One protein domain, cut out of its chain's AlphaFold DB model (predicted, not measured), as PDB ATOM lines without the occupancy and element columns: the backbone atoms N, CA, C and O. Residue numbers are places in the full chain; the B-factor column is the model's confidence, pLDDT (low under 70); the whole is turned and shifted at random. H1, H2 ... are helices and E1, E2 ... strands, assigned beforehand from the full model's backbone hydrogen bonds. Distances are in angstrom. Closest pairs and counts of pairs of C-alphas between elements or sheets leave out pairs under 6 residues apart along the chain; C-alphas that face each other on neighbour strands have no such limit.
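Overview. This is residues 346 to 446 of the 674 residues of the protein "Helicase-like protein" of Allonocardiopsis opalescens (UniProt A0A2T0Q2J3). A small, strongly twisted sheet of four antiparallel strands has the long helix H2 running over one face, with H1 crosswise to H2 on that same side. The short helix H3 is over the opposite face near E1 and E2, and H4 lies off the sheet at the other end of the long axis, close to H1 and H2. The printed part has 101 residues with four named helices and four named strands, in the order H1 E1 E2 H2 E3 H3 E4 H4; the sheet's order is E1 E2 E4 E3, and the class is mixed. It is compact, with a radius of gyration of the C-alphas of 13.5 A and spans of 41 by 30 by 19 A.

Along the chain. The sheet is made of E1, residues 360 to 362, E2, residues 365 to 369, 13.6 A long, E4, residues 423 to 428, 15.6 A, and E3, residues 400 to 403, 9.3 A. H2, residues 381 to 396, is 22.5 A long and begins at C-alpha 381 (151.236, 201.608, 105.178). H1, residues 346 to 357, is 16.3 A long and begins at C-alpha 346 (156.192, 180.628, 105.286). H3 is residues 407 to 413, 9.7 A. H4, residues 438 to 446, is 11.6 A long and ends at C-alpha 446 (167.937, 181.637, 98.253).

Arrangement. E1 and E2 form a hairpin, with N 360 and O 367 2.9 A apart. E2 and E4 have N 424 and O 368 at 2.9 A, and E4 and E3 have N 403 and O 425 at 2.8 A. E2, H2 and E3 make a split strand-helix-strand unit, two strands of one sheet joined through a helix, with E4 between them in the sheet, and its crossover is right-handed. H2 is on the sheet at a height of 9.9 A, along the strands, at 26 degrees to E4 on the local plane. H1 is on the same face, over none of the strands; its residues 348 to 352 touch H2 about perpendicular, at 86 degrees, the closest C-alphas being those of Ala 348 and Leu 390, 6.3 A. H3 is on the opposite face, over E2, at a height of 9.7 A. H4 is not on the sheet; it is close to H1 but not clearly touching, with the C-alphas of Tyr 349 and Trp 440 closest at 7.0 A. Every O i to N i+4 pair is within hydrogen-bond range in H1, H2 and H3, and 3 of 5 in H4.

Size, cuts and confidence. The two C-alphas farthest apart are those of Glu 416 and Glu 442, 41.9 A. The printed part has no cut. The link from E2 to H2, 11 residues, is long. The mean pLDDT of the printed part is 73.8; residues 372 to 382, 404 to 421, 431 and 434 to 437 are under 70.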
ATOM      1  N   GLU A 346     157.551 180.869 104.792       85.31
ATOM      2  CA  GLU A 346     156.192 180.628 105.286       85.31
ATOM      3  C   GLU A 346     155.339 181.906 105.300       85.31
ATOM      4  O   GLU A 346     154.217 181.919 104.795       85.31
ATOM      5  N   THR A 347     155.871 183.020 105.822       86.94
ATOM      6  CA  THR A 347     155.117 184.286 105.859       86.94
ATOM      7  C   THR A 347     154.892 184.838 104.450       86.94
ATOM      8  O   THR A 347     153.823 185.372 104.162       86.94
ATOM      9  N   ALA A 348     155.883 184.702 103.569       87.31
ATOM     10  CA  ALA A 348     155.806 185.114 102.175       87.31
ATOM     11  C   ALA A 348     154.758 184.295 101.407       87.31
ATOM     12  O   ALA A 348     153.920 184.882 100.726       87.31
ATOM     13  N   TYR A 349     154.736 182.972 101.594       87.75
ATOM     14  CA  TYR A 349     153.724 182.082 101.025       87.75
ATOM     15  C   TYR A 349     152.314 182.420 101.514       87.75
ATOM     16  O   TYR A 349     151.404 182.565 100.697       87.75
ATOM     17  N   ASN A 350     152.129 182.593 102.827       86.00
ATOM     18  CA  ASN A 350     150.822 182.913 103.400       86.00
ATOM     19  C   ASN A 350     150.307 184.264 102.883       86.00
ATOM     20  O   ASN A 350     149.148 184.375 102.485       86.00
ATOM     21  N   ARG A 351     151.182 185.278 102.812       87.75
ATOM     22  CA  ARG A 351     150.847 186.584 102.225       87.75
ATOM     23  C   ARG A 351     150.538 186.487 100.730       87.75
ATOM     24  O   ARG A 351     149.570 187.091 100.284       87.75
ATOM     25  N   TRP A 352     151.319 185.733  99.956       88.94
ATOM     26  CA  TRP A 352     151.073 185.567  98.520       88.94
ATOM     27  C   TRP A 352     149.760 184.835  98.257       88.94
ATOM     28  O   TRP A 352     148.988 185.269  97.413       88.94
ATOM     29  N   SER A 353     149.488 183.766  99.003       87.00
ATOM     30  CA  SER A 353     148.240 183.009  98.906       87.00
ATOM     31  C   SER A 353     147.026 183.894  99.184       87.00
ATOM     32  O   SER A 353     146.059 183.845  98.428       87.00
ATOM     33  N   ASP A 354     147.097 184.757 100.204       86.06
ATOM     34  CA  ASP A 354     146.036 185.726 100.511       86.06
ATOM     35  C   ASP A 354     145.854 186.754  99.382       86.06
ATOM     36  O   ASP A 354     144.741 186.935  98.884       86.06
ATOM     37  N   LEU A 355     146.944 187.372  98.912       87.69
ATOM     38  CA  LEU A 355     146.914 188.329  97.796       87.69
ATOM     39  C   LEU A 355     146.368 187.700  96.511       87.69
ATOM     40  O   LEU A 355     145.577 188.314  95.795       87.69
ATOM     41  N   TRP A 356     146.784 186.470  96.213       88.31
ATOM     42  CA  TRP A 356     146.404 185.759  95.002       88.31
ATOM     43  C   TRP A 356     144.951 185.279  95.048       88.31
ATOM     44  O   TRP A 356     144.265 185.331  94.027       88.31
ATOM     45  N   ALA A 357     144.454 184.853  96.213       85.44
ATOM     46  CA  ALA A 357     143.056 184.470  96.399       85.44
ATOM     47  C   ALA A 357     142.098 185.657  96.212       85.44
ATOM     48  O   ALA A 357     141.014 185.488  95.658       85.44
ATOM     49  N   HIS A 358     142.520 186.860  96.608       85.38
ATOM     50  CA  HIS A 358     141.718 188.086  96.525       85.38
ATOM     51  C   HIS A 358     142.048 188.962  95.309       85.38
ATOM     52  O   HIS A 358     141.643 190.126  95.250       85.38
ATOM     53  N   ARG A 359     142.787 188.424  94.332       89.00
ATOM     54  CA  ARG A 359     143.130 189.152  93.108       89.00
ATOM     55  C   ARG A 359     141.873 189.488  92.303       89.00
ATOM     56  O   ARG A 359     140.932 188.697  92.238       89.00
ATOM     57  N   ARG A 360     141.892 190.622  91.608       86.19
ATOM     58  CA  ARG A 360     140.905 190.933  90.567       86.19
ATOM     59  C   ARG A 360     141.416 190.451  89.216       86.19
ATOM     60  O   ARG A 360     142.620 190.482  88.962       86.19
ATOM     61  N   GLN A 361     140.511 189.983  88.364       84.56
ATOM     62  CA  GLN A 361     140.843 189.550  87.010       84.56
ATOM     63  C   GLN A 361     139.956 190.267  86.001       84.56
ATOM     64  O   GLN A 361     138.734 190.185  86.085       84.56
ATOM     65  N   PHE A 362     140.590 190.939  85.047       79.25
ATOM     66  CA  PHE A 362     139.936 191.539  83.889       79.25
ATOM     67  C   PHE A 362     140.902 191.536  82.699       79.25
ATOM     68  O   PHE A 362     142.121 191.559  82.885       79.25
ATOM     69  N   GLY A 363     140.377 191.413  81.476       70.44
ATOM     70  CA  GLY A 363     141.192 191.405  80.252       70.44
ATOM     71  C   GLY A 363     142.251 190.291  80.187       70.44
ATOM     72  O   GLY A 363     143.294 190.471  79.564       70.44
ATOM     73  N   GLY A 364     142.038 189.163  80.879       73.88
ATOM     74  CA  GLY A 364     143.020 188.071  80.991       73.88
ATOM     75  C   GLY A 364     144.222 188.372  81.900       73.88
ATOM     76  O   GLY A 364     145.133 187.552  82.005       73.88
ATOM     77  N   ARG A 365     144.234 189.526  82.579       81.25
ATOM     78  CA  ARG A 365     145.290 189.960  83.503       81.25
ATOM     79  C   ARG A 365     144.841 189.774  84.949       81.25
ATOM     80  O   ARG A 365     143.648 189.738  85.242       81.25
ATOM     81  N   SER A 366     145.804 189.635  85.859       87.00
ATOM     82  CA  SER A 366     145.541 189.516  87.296       87.00
ATOM     83  C   SER A 366     146.097 190.726  88.041       87.00
ATOM     84  O   SER A 366     147.220 191.142  87.774       87.00
ATOM     85  N   PHE A 367     145.331 191.267  88.985       84.38
ATOM     86  CA  PHE A 367     145.687 192.450  89.766       84.38
ATOM     87  C   PHE A 367     145.607 192.141  91.259       84.38
ATOM     88  O   PHE A 367     144.586 191.646  91.736       84.38
ATOM     89  N   VAL A 368     146.677 192.440  91.995       86.06
ATOM     90  CA  VAL A 368     146.768 192.238  93.449       86.06
ATOM     91  C   VAL A 368     146.761 193.578  94.184       86.06
ATOM     92  O   VAL A 368     147.395 194.531  93.735       86.06
ATOM     93  N   ASP A 369     146.038 193.649  95.302       83.50
ATOM     94  CA  ASP A 369     145.920 194.841  96.154       83.50
ATOM     95  C   ASP A 369     147.030 194.833  97.212       83.50
ATOM     96  O   ASP A 369     147.013 194.010  98.128       83.50
ATOM     97  N   LEU A 370     148.003 195.740  97.107       77.50
ATOM     98  CA  LEU A 370     149.116 195.784  98.055       77.50
ATOM     99  C   LEU A 370     148.694 196.245  99.454       77.50
ATOM    100  O   LEU A 370     149.390 195.932 100.420       77.50
ATOM    101  N   GLU A 371     147.574 196.950  99.608       71.94
ATOM    102  CA  GLU A 371     147.083 197.415 100.913       71.94
ATOM    103  C   GLU A 371     146.233 196.358 101.638       71.94
ATOM    104  O   GLU A 371     145.976 196.467 102.845       71.94
ATOM    105  N   GLY A 372     145.820 195.320 100.911       65.69
ATOM    106  CA  GLY A 372     144.995 194.231 101.403       65.69
ATOM    107  C   GLY A 372     145.784 193.128 102.111       65.69
ATOM    108  O   GLY A 372     146.703 192.531 101.558       65.69
ATOM    109  N   SER A 373     145.357 192.805 103.331       52.19
ATOM    110  CA  SER A 373     145.331 191.426 103.835       52.19
ATOM    111  C   SER A 373     144.220 191.323 104.876       52.19
ATOM    112  O   SER A 373     144.284 192.007 105.901       52.19
ATOM    113  N   ARG A 374     143.162 190.535 104.639       51.66
ATOM    114  CA  ARG A 374     142.044 190.421 105.607       51.66
ATOM    115  C   ARG A 374     142.307 189.405 106.732       51.66
ATOM    116  O   ARG A 374     141.443 189.250 107.587       51.66
ATOM    117  N   GLY A 375     143.488 188.777 106.783       48.19
ATOM    118  CA  GLY A 375     143.804 187.723 107.763       48.19
ATOM    119  C   GLY A 375     144.932 187.994 108.769       48.19
ATOM    120  O   GLY A 375     144.960 187.341 109.807       48.19
ATOM    121  N   ILE A 376     145.866 188.924 108.525       44.78
ATOM    122  CA  ILE A 376     147.030 189.139 109.412       44.78
ATOM    123  C   ILE A 376     147.312 190.643 109.562       44.78
ATOM    124  O   ILE A 376     147.937 191.258 108.705       44.78
ATOM    125  N   ALA A 377     146.876 191.200 110.699       38.69
ATOM    126  CA  ALA A 377     147.123 192.561 111.201       38.69
ATOM    127  C   ALA A 377     146.595 193.748 110.353       38.69
ATOM    128  O   ALA A 377     146.440 193.678 109.139       38.69
ATOM    129  N   MET A 378     146.280 194.844 111.056       41.97
ATOM    130  CA  MET A 378     145.561 196.047 110.601       41.97
ATOM    131  C   MET A 378     145.928 196.573 109.197       41.97
ATOM    132  O   MET A 378     147.092 196.591 108.801       41.97
ATOM    133  N   ARG A 379     144.925 197.111 108.485       47.84
ATOM    134  CA  ARG A 379     145.103 197.898 107.248       47.84
ATOM    135  C   ARG A 379     146.034 199.096 107.495       47.84
ATOM    136  O   ARG A 379     145.903 199.765 108.517       47.84
ATOM    137  N   GLY A 380     146.934 199.388 106.553       56.53
ATOM    138  CA  GLY A 380     147.802 200.570 106.608       56.53
ATOM    139  C   GLY A 380     149.124 200.425 105.846       56.53
ATOM    140  O   GLY A 380     149.443 199.365 105.304       56.53
ATOM    141  N   SER A 381     149.928 201.495 105.859       51.59
ATOM    142  CA  SER A 381     151.236 201.608 105.178       51.59
ATOM    143  C   SER A 381     152.234 200.492 105.525       51.59
ATOM    144  O   SER A 381     153.121 200.182 104.728       51.59
ATOM    145  N   TYR A 382     152.065 199.854 106.687       62.41
ATOM    146  CA  TYR A 382     152.848 198.698 107.116       62.41
ATOM    147  C   TYR A 382     152.626 197.467 106.222       62.41
ATOM    148  O   TYR A 382     153.597 196.870 105.760       62.41
ATOM    149  N   ASN A 383     151.371 197.102 105.928       70.69
ATOM    150  CA  ASN A 383     151.068 195.941 105.081       70.69
ATOM    151  C   ASN A 383     151.458 196.177 103.622       70.69
ATOM    152  O   ASN A 383     152.045 195.287 103.007       70.69
ATOM    153  N   ARG A 384     151.251 197.403 103.126       73.25
ATOM    154  CA  ARG A 384     151.696 197.827 101.794       73.25
ATOM    155  C   ARG A 384     153.177 197.543 101.565       73.25
ATOM    156  O   ARG A 384     153.535 196.941 100.558       73.25
ATOM    157  N   ARG A 385     154.036 197.929 102.515       71.31
ATOM    158  CA  ARG A 385     155.488 197.728 102.409       71.31
ATOM    159  C   ARG A 385     155.859 196.248 102.297       71.31
ATOM    160  O   ARG A 385     156.647 195.879 101.432       71.31
ATOM    161  N   TRP A 386     155.282 195.398 103.146       78.25
ATOM    162  CA  TRP A 386     155.557 193.958 103.123       78.25
ATOM    163  C   TRP A 386     155.050 193.279 101.850       78.25
ATOM    164  O   TRP A 386     155.748 192.440 101.284       78.25
ATOM    165  N   ASN A 387     153.863 193.655 101.375       83.44
ATOM    166  CA  ASN A 387     153.291 193.116 100.144       83.44
ATOM    167  C   ASN A 387     154.068 193.592  98.903       83.44
ATOM    168  O   ASN A 387     154.309 192.804  97.988       83.44
ATOM    169  N   ALA A 388     154.542 194.842  98.892       77.19
ATOM    170  CA  ALA A 388     155.431 195.351  97.849       77.19
ATOM    171  C   ALA A 388     156.751 194.562  97.796       77.19
ATOM    172  O   ALA A 388     157.120 194.082  96.720       77.19
ATOM    173  N   GLN A 389     157.397 194.348  98.953       80.00
ATOM    174  CA  GLN A 389     158.617 193.541  99.072       80.00
ATOM    175  C   GLN A 389     158.386 192.096  98.595       80.00
ATOM    176  O   GLN A 389     159.222 191.535  97.887       80.00
ATOM    177  N   LEU A 390     157.238 191.501  98.936       86.12
ATOM    178  CA  LEU A 390     156.852 190.162  98.494       86.12
ATOM    179  C   LEU A 390     156.784 190.061  96.969       86.12
ATOM    180  O   LEU A 390     157.503 189.264  96.367       86.12
ATOM    181  N   VAL A 391     155.953 190.895  96.335       84.00
ATOM    182  CA  VAL A 391     155.813 190.915  94.871       84.00
ATOM    183  C   VAL A 391     157.166 191.187  94.215       84.00
ATOM    184  O   VAL A 391     157.489 190.608  93.183       84.00
ATOM    185  N   GLN A 392     157.985 192.045  94.818       78.44
ATOM    186  CA  GLN A 392     159.318 192.353  94.322       78.44
ATOM    187  C   GLN A 392     160.269 191.145  94.362       78.44
ATOM    188  O   GLN A 392     160.937 190.868  93.364       78.44
ATOM    189  N   GLY A 393     160.303 190.394  95.465       82.50
ATOM    190  CA  GLY A 393     161.088 189.160  95.560       82.50
ATOM    191  C   GLY A 393     160.632 188.096  94.556       82.50
ATOM    192  O   GLY A 393     161.457 187.402  93.958       82.50
ATOM    193  N   LEU A 394     159.327 188.023  94.276       87.00
ATOM    194  CA  LEU A 394     158.769 187.134  93.252       87.00
ATOM    195  C   LEU A 394     159.170 187.538  91.830       87.00
ATOM    196  O   LEU A 394     159.429 186.677  90.991       87.00
ATOM    197  N   VAL A 395     159.280 188.838  91.561       81.12
ATOM    198  CA  VAL A 395     159.786 189.344  90.279       81.12
ATOM    199  C   VAL A 395     161.272 189.052  90.112       81.12
ATOM    200  O   VAL A 395     161.707 188.606  89.053       81.12
ATOM    201  N   GLU A 396     162.072 189.271  91.153       78.81
ATOM    202  CA  GLU A 396     163.523 189.058  91.090       78.81
ATOM    203  C   GLU A 396     163.930 187.590  91.027       78.81
ATOM    204  O   GLU A 396     164.958 187.279  90.430       78.81
ATOM    205  N   SER A 397     163.117 186.701  91.589       83.12
ATOM    206  CA  SER A 397     163.270 185.250  91.446       83.12
ATOM    207  C   SER A 397     162.708 184.704  90.126       83.12
ATOM    208  O   SER A 397     162.828 183.509  89.865       83.12
ATOM    209  N   GLY A 398     162.102 185.555  89.286       81.62
ATOM    210  CA  GLY A 398     161.512 185.162  88.005       81.62
ATOM    211  C   GLY A 398     160.207 184.367  88.126       81.62
ATOM    212  O   GLY A 398     159.775 183.759  87.150       81.62
ATOM    213  N   ALA A 399     159.574 184.348  89.301       85.94
ATOM    214  CA  ALA A 399     158.312 183.647  89.530       85.94
ATOM    215  C   ALA A 399     157.094 184.426  89.025       85.94
ATOM    216  O   ALA A 399     156.103 183.835  88.593       85.94
ATOM    217  N   VAL A 400     157.176 185.755  89.074       85.81
ATOM    218  CA  VAL A 400     156.119 186.674  88.651       85.81
ATOM    219  C   VAL A 400     156.701 187.714  87.704       85.81
ATOM    220  O   VAL A 400     157.804 188.211  87.900       85.81
ATOM    221  N   ARG A 401     155.940 188.096  86.687       81.00
ATOM    222  CA  ARG A 401     156.186 189.290  85.884       81.00
ATOM    223  C   ARG A 401     155.201 190.365  86.319       81.00
ATOM    224  O   ARG A 401     154.011 190.096  86.438       81.00
ATOM    225  N   ARG A 402     155.678 191.587  86.564       78.00
ATOM    226  CA  ARG A 402     154.771 192.731  86.735       78.00
ATOM    227  C   ARG A 402     154.188 193.108  85.379       78.00
ATOM    228  O   ARG A 402     154.925 193.212  84.400       78.00
ATOM    229  N   LEU A 403     152.877 193.288  85.348       73.50
ATOM    230  CA  LEU A 403     152.142 193.789  84.201       73.50
ATOM    231  C   LEU A 403     151.939 195.290  84.343       73.50
ATOM    232  O   LEU A 403     151.834 195.833  85.444       73.50
ATOM    233  N   GLN A 404     151.865 195.945  83.195       62.62
ATOM    234  CA  GLN A 404     151.505 197.344  83.121       62.62
ATOM    235  C   GLN A 404     150.012 197.512  83.412       62.62
ATOM    236  O   GLN A 404     149.198 196.699  82.973       62.62
ATOM    237  N   VAL A 405     149.690 198.558  84.168       64.62
ATOM    238  CA  VAL A 405     148.322 198.954  84.508       64.62
ATOM    239  C   VAL A 405     148.059 200.285  83.816       64.62
ATOM    240  O   VAL A 405     148.775 201.257  84.078       64.62
ATOM    241  N   ASP A 406     147.087 200.326  82.911       59.31
ATOM    242  CA  ASP A 406     146.693 201.549  82.211       59.31
ATOM    243  C   ASP A 406     145.538 202.266  82.947       59.31
ATOM    244  O   ASP A 406     144.997 201.783  83.943       59.31
ATOM    245  N   ALA A 407     145.178 203.477  82.504       56.16
ATOM    246  CA  ALA A 407     144.151 204.287  83.174       56.16
ATOM    247  C   ALA A 407     142.756 203.633  83.146       56.16
ATOM    248  O   ALA A 407     141.988 203.804  84.088       56.16
ATOM    249  N   GLU A 408     142.458 202.875  82.088       61.41
ATOM    250  CA  GLU A 408     141.228 202.087  81.949       61.41
ATOM    251  C   GLU A 408     141.184 200.960  82.990       61.41
ATOM    252  O   GLU A 408     140.206 200.857  83.727       61.41
ATOM    253  N   ASP A 409     142.289 200.218  83.156       64.31
ATOM    254  CA  ASP A 409     142.418 199.189  84.196       64.31
ATOM    255  C   ASP A 409     142.176 199.791  85.596       64.31
ATOM    256  O   ASP A 409     141.449 199.233  86.413       64.31
ATOM    257  N   LEU A 410     142.758 200.962  85.891       63.25
ATOM    258  CA  LEU A 410     142.574 201.637  87.183       63.25
ATOM    259  C   LEU A 410     141.137 202.114  87.416       63.25
ATOM    260  O   LEU A 410     140.680 202.086  88.558       63.25
ATOM    261  N   ALA A 411     140.444 202.565  86.370       63.03
ATOM    262  CA  ALA A 411     139.055 203.001  86.464       63.03
ATOM    263  C   ALA A 411     138.123 201.828  86.802       63.03
ATOM    264  O   ALA A 411     137.236 201.980  87.636       63.03
ATOM    265  N   GLU A 412     138.369 200.647  86.232       64.81
ATOM    266  CA  GLU A 412     137.627 199.426  86.569       64.81
ATOM    267  C   GLU A 412     137.987 198.859  87.952       64.81
ATOM    268  O   GLU A 412     137.181 198.200  88.614       64.81
ATOM    269  N   LEU A 413     139.208 199.121  88.423       67.19
ATOM    270  CA  LEU A 413     139.669 198.725  89.753       67.19
ATOM    271  C   LEU A 413     139.235 199.699  90.862       67.19
ATOM    272  O   LEU A 413     139.303 199.337  92.044       67.19
ATOM    273  N   ALA A 414     138.782 200.906  90.510       61.66
ATOM    274  CA  ALA A 414     138.288 201.898  91.457       61.66
ATOM    275  C   ALA A 414     136.981 201.420  92.115       61.66
ATOM    276  O   ALA A 414     136.064 200.942  91.453       61.66
ATOM    277  N   GLU A 415     136.890 201.521  93.443       57.53
ATOM    278  CA  GLU A 415     135.638 201.275  94.169       57.53
ATOM    279  C   GLU A 415     134.803 202.564  94.258       57.53
ATOM    280  O   GLU A 415     135.357 203.663  94.311       57.53
ATOM    281  N   GLU A 416     133.475 202.431  94.367       44.00
ATOM    282  CA  GLU A 416     132.513 203.545  94.533       44.00
ATOM    283  C   GLU A 416     132.820 204.462  95.737       44.00
ATOM    284  O   GLU A 416     132.328 205.585  95.819       44.00
ATOM    285  N   SER A 417     133.657 204.007  96.674       45.94
ATOM    286  CA  SER A 417     134.008 204.693  97.922       45.94
ATOM    287  C   SER A 417     135.072 205.792  97.786       45.94
ATOM    288  O   SER A 417     135.393 206.444  98.781       45.94
ATOM    289  N   GLY A 418     135.661 205.997  96.600       43.94
ATOM    290  CA  GLY A 418     136.680 207.032  96.371       43.94
ATOM    291  C   GLY A 418     138.031 206.780  97.063       43.94
ATOM    292  O   GLY A 418     138.912 207.640  97.019       43.94
ATOM    293  N   GLN A 419     138.231 205.616  97.695       47.75
ATOM    294  CA  GLN A 419     139.525 205.220  98.257       47.75
ATOM    295  C   GLN A 419     140.459 204.696  97.160       47.75
ATOM    296  O   GLN A 419     140.203 203.669  96.532       47.75
ATOM    297  N   GLN A 420     141.570 205.402  96.947       55.66
ATOM    298  CA  GLN A 420     142.612 205.027  95.996       55.66
ATOM    299  C   GLN A 420     143.445 203.865  96.558       55.66
ATOM    300  O   GLN A 420     144.284 204.077  97.428       55.66
ATOM    301  N   ARG A 421     143.202 202.644  96.070       66.50
ATOM    302  CA  ARG A 421     143.968 201.438  96.433       66.50
ATOM    303  C   ARG A 421     145.213 201.269  95.560       66.50
ATOM    304  O   ARG A 421     145.222 201.695  94.403       66.50
ATOM    305  N   ASP A 422     146.241 200.611  96.095       70.25
ATOM    306  CA  ASP A 422     147.500 200.343  95.385       70.25
ATOM    307  C   ASP A 422     147.469 198.974  94.687       70.25
ATOM    308  O   ASP A 422     147.885 197.951  95.237       70.25
ATOM    309  N   TRP A 423     146.915 198.956  93.474       75.56
ATOM    310  CA  TRP A 423     146.808 197.758  92.644       75.56
ATOM    311  C   TRP A 423     148.064 197.530  91.802       75.56
ATOM    312  O   TRP A 423     148.545 198.432  91.118       75.56
ATOM    313  N   VAL A 424     148.541 196.284  91.765       76.19
ATOM    314  CA  VAL A 424     149.647 195.863  90.898       76.19
ATOM    315  C   VAL A 424     149.196 194.749  89.964       76.19
ATOM    316  O   VAL A 424     148.765 193.687  90.410       76.19
ATOM    317  N   GLY A 425     149.341 194.982  88.659       81.06
ATOM    318  CA  GLY A 425     149.178 193.952  87.640       81.06
ATOM    319  C   GLY A 425     150.310 192.927  87.716       81.06
ATOM    320  O   GLY A 425     151.488 193.286  87.791       81.06
ATOM    321  N   VAL A 426     149.973 191.643  87.689       85.19
ATOM    322  CA  VAL A 426     150.922 190.532  87.792       85.19
ATOM    323  C   VAL A 426     150.538 189.376  86.871       85.19
ATOM    324  O   VAL A 426     149.368 189.041  86.693       85.19
ATOM    325  N   GLU A 427     151.555 188.730  86.318       85.69
ATOM    326  CA  GLU A 427     151.473 187.481  85.569       85.69
ATOM    327  C   GLU A 427     152.361 186.454  86.270       85.69
ATOM    328  O   GLU A 427     153.555 186.677  86.474       85.69
ATOM    329  N   VAL A 428     151.782 185.325  86.666       86.56
ATOM    330  CA  VAL A 428     152.538 184.236  87.288       86.56
ATOM    331  C   VAL A 428     153.223 183.440  86.186       86.56
ATOM    332  O   VAL A 428     152.558 182.853  85.340       86.56
ATOM    333  N   LEU A 429     154.555 183.424  86.204       85.06
ATOM    334  CA  LEU A 429     155.368 182.711  85.217       85.06
ATOM    335  C   LEU A 429     155.624 181.259  85.615       85.06
ATOM    336  O   LEU A 429     155.914 180.426  84.759       85.06
ATOM    337  N   ARG A 430     155.531 180.951  86.913       80.06
ATOM    338  CA  ARG A 430     155.740 179.602  87.434       80.06
ATOM    339  C   ARG A 430     154.477 179.058  88.093       80.06
ATOM    340  O   ARG A 430     154.014 179.587  89.099       80.06
ATOM    341  N   GLY A 431     153.947 177.960  87.554       69.88
ATOM    342  CA  GLY A 431     152.753 177.300  88.101       69.88
ATOM    343  C   GLY A 431     152.946 176.729  89.513       69.88
ATOM    344  O   GLY A 431     151.976 176.543  90.241       69.88
ATOM    345  N   ASP A 432     154.195 176.512  89.928       74.25
ATOM    346  CA  ASP A 432     154.564 176.009  91.252       74.25
ATOM    347  C   ASP A 432     154.482 177.091  92.356       74.25
ATOM    348  O   ASP A 432     154.658 176.801  93.535       74.25
ATOM    349  N   LEU A 433     154.148 178.340  92.025       79.12
ATOM    350  CA  LEU A 433     154.062 179.429  93.000       79.12
ATOM    351  C   LEU A 433     152.829 179.343  93.928       79.12
ATOM    352  O   LEU A 433     152.884 179.795  95.074       79.12
ATOM    353  N   VAL A 434     151.718 178.777  93.440       68.56
ATOM    354  CA  VAL A 434     150.391 178.839  94.092       68.56
ATOM    355  C   VAL A 434     150.117 177.642  95.022       68.56
ATOM    356  O   VAL A 434     149.355 177.776  95.972       68.56
ATOM    357  N   ASN A 435     150.776 176.495  94.817       65.44
ATOM    358  CA  ASN A 435     150.460 175.231  95.503       65.44
ATOM    359  C   ASN A 435     151.559 174.774  96.485       65.44
ATOM    360  O   ASN A 435     152.121 173.700  96.290       65.44
ATOM    361  N   ASN A 436     151.887 175.588  97.502       61.78
ATOM    362  CA  ASN A 436     152.892 175.305  98.550       61.78
ATOM    363  C   ASN A 436     154.101 174.467  98.066       61.78
ATOM    364  O   ASN A 436     154.365 173.378  98.573       61.78
ATOM    365  N   SER A 437     154.768 174.923  97.003       66.62
ATOM    366  CA  SER A 437     155.752 174.101  96.292       66.62
ATOM    367  C   SER A 437     157.198 174.332  96.768       66.62
ATOM    368  O   SER A 437     157.460 175.286  97.514       66.62
ATOM    369  N   PRO A 438     158.165 173.520  96.277       78.69
ATOM    370  CA  PRO A 438     159.597 173.702  96.523       78.69
ATOM    371  C   PRO A 438     160.118 175.109  96.206       78.69
ATOM    372  O   PRO A 438     161.134 175.514  96.766       78.69
ATOM    373  N   PHE A 439     159.416 175.897  95.378       85.50
ATOM    374  CA  PHE A 439     159.766 177.289  95.092       85.50
ATOM    375  C   PHE A 439     160.073 178.099  96.363       85.50
ATOM    376  O   PHE A 439     161.106 178.770  96.436       85.50
ATOM    377  N   TRP A 440     159.212 178.021  97.381       86.44
ATOM    378  CA  TRP A 440     159.382 178.816  98.597       86.44
ATOM    379  C   TRP A 440     160.577 178.345  99.431       86.44
ATOM    380  O   TRP A 440     161.287 179.169 100.001       86.44
ATOM    381  N   ALA A 441     160.852 177.041  99.459       84.31
ATOM    382  CA  ALA A 441     161.976 176.469 100.200       84.31
ATOM    383  C   ALA A 441     163.327 176.631  99.477       84.31
ATOM    384  O   ALA A 441     164.360 176.764 100.130       84.31
ATOM    385  N   GLU A 442     163.330 176.644  98.145       84.56
ATOM    386  CA  GLU A 442     164.550 176.642  97.332       84.56
ATOM    387  C   GLU A 442     164.864 178.025  96.759       84.56
ATOM    388  O   GLU A 442     165.956 178.557  96.954       84.56
ATOM    389  N   HIS A 443     163.907 178.647  96.072       85.44
ATOM    390  CA  HIS A 443     164.130 179.879  95.315       85.44
ATOM    391  C   HIS A 443     163.928 181.113  96.196       85.44
ATOM    392  O   HIS A 443     164.795 181.990  96.232       85.44
ATOM    393  N   TRP A 444     162.831 181.162  96.963       88.12
ATOM    394  CA  TRP A 444     162.578 182.277  97.880       88.12
ATOM    395  C   TRP A 444     163.615 182.329  99.001       88.12
ATOM    396  O   TRP A 444     164.185 183.388  99.238       88.12
ATOM    397  N   VAL A 445     163.932 181.199  99.648       86.75
ATOM    398  CA  VAL A 445     164.985 181.150 100.684       86.75
ATOM    399  C   VAL A 445     166.342 181.574 100.122       86.75
ATOM    400  O   VAL A 445     167.084 182.279 100.804       86.75
ATOM    401  N   THR A 446     166.684 181.195  98.887       87.19
ATOM    402  CA  THR A 446     167.937 181.637  98.253       87.19
ATOM    403  C   THR A 446     167.952 183.150  98.046       87.19
ATOM    404  O   THR A 446     168.919 183.811  98.433       87.19
TER     405      THR A 446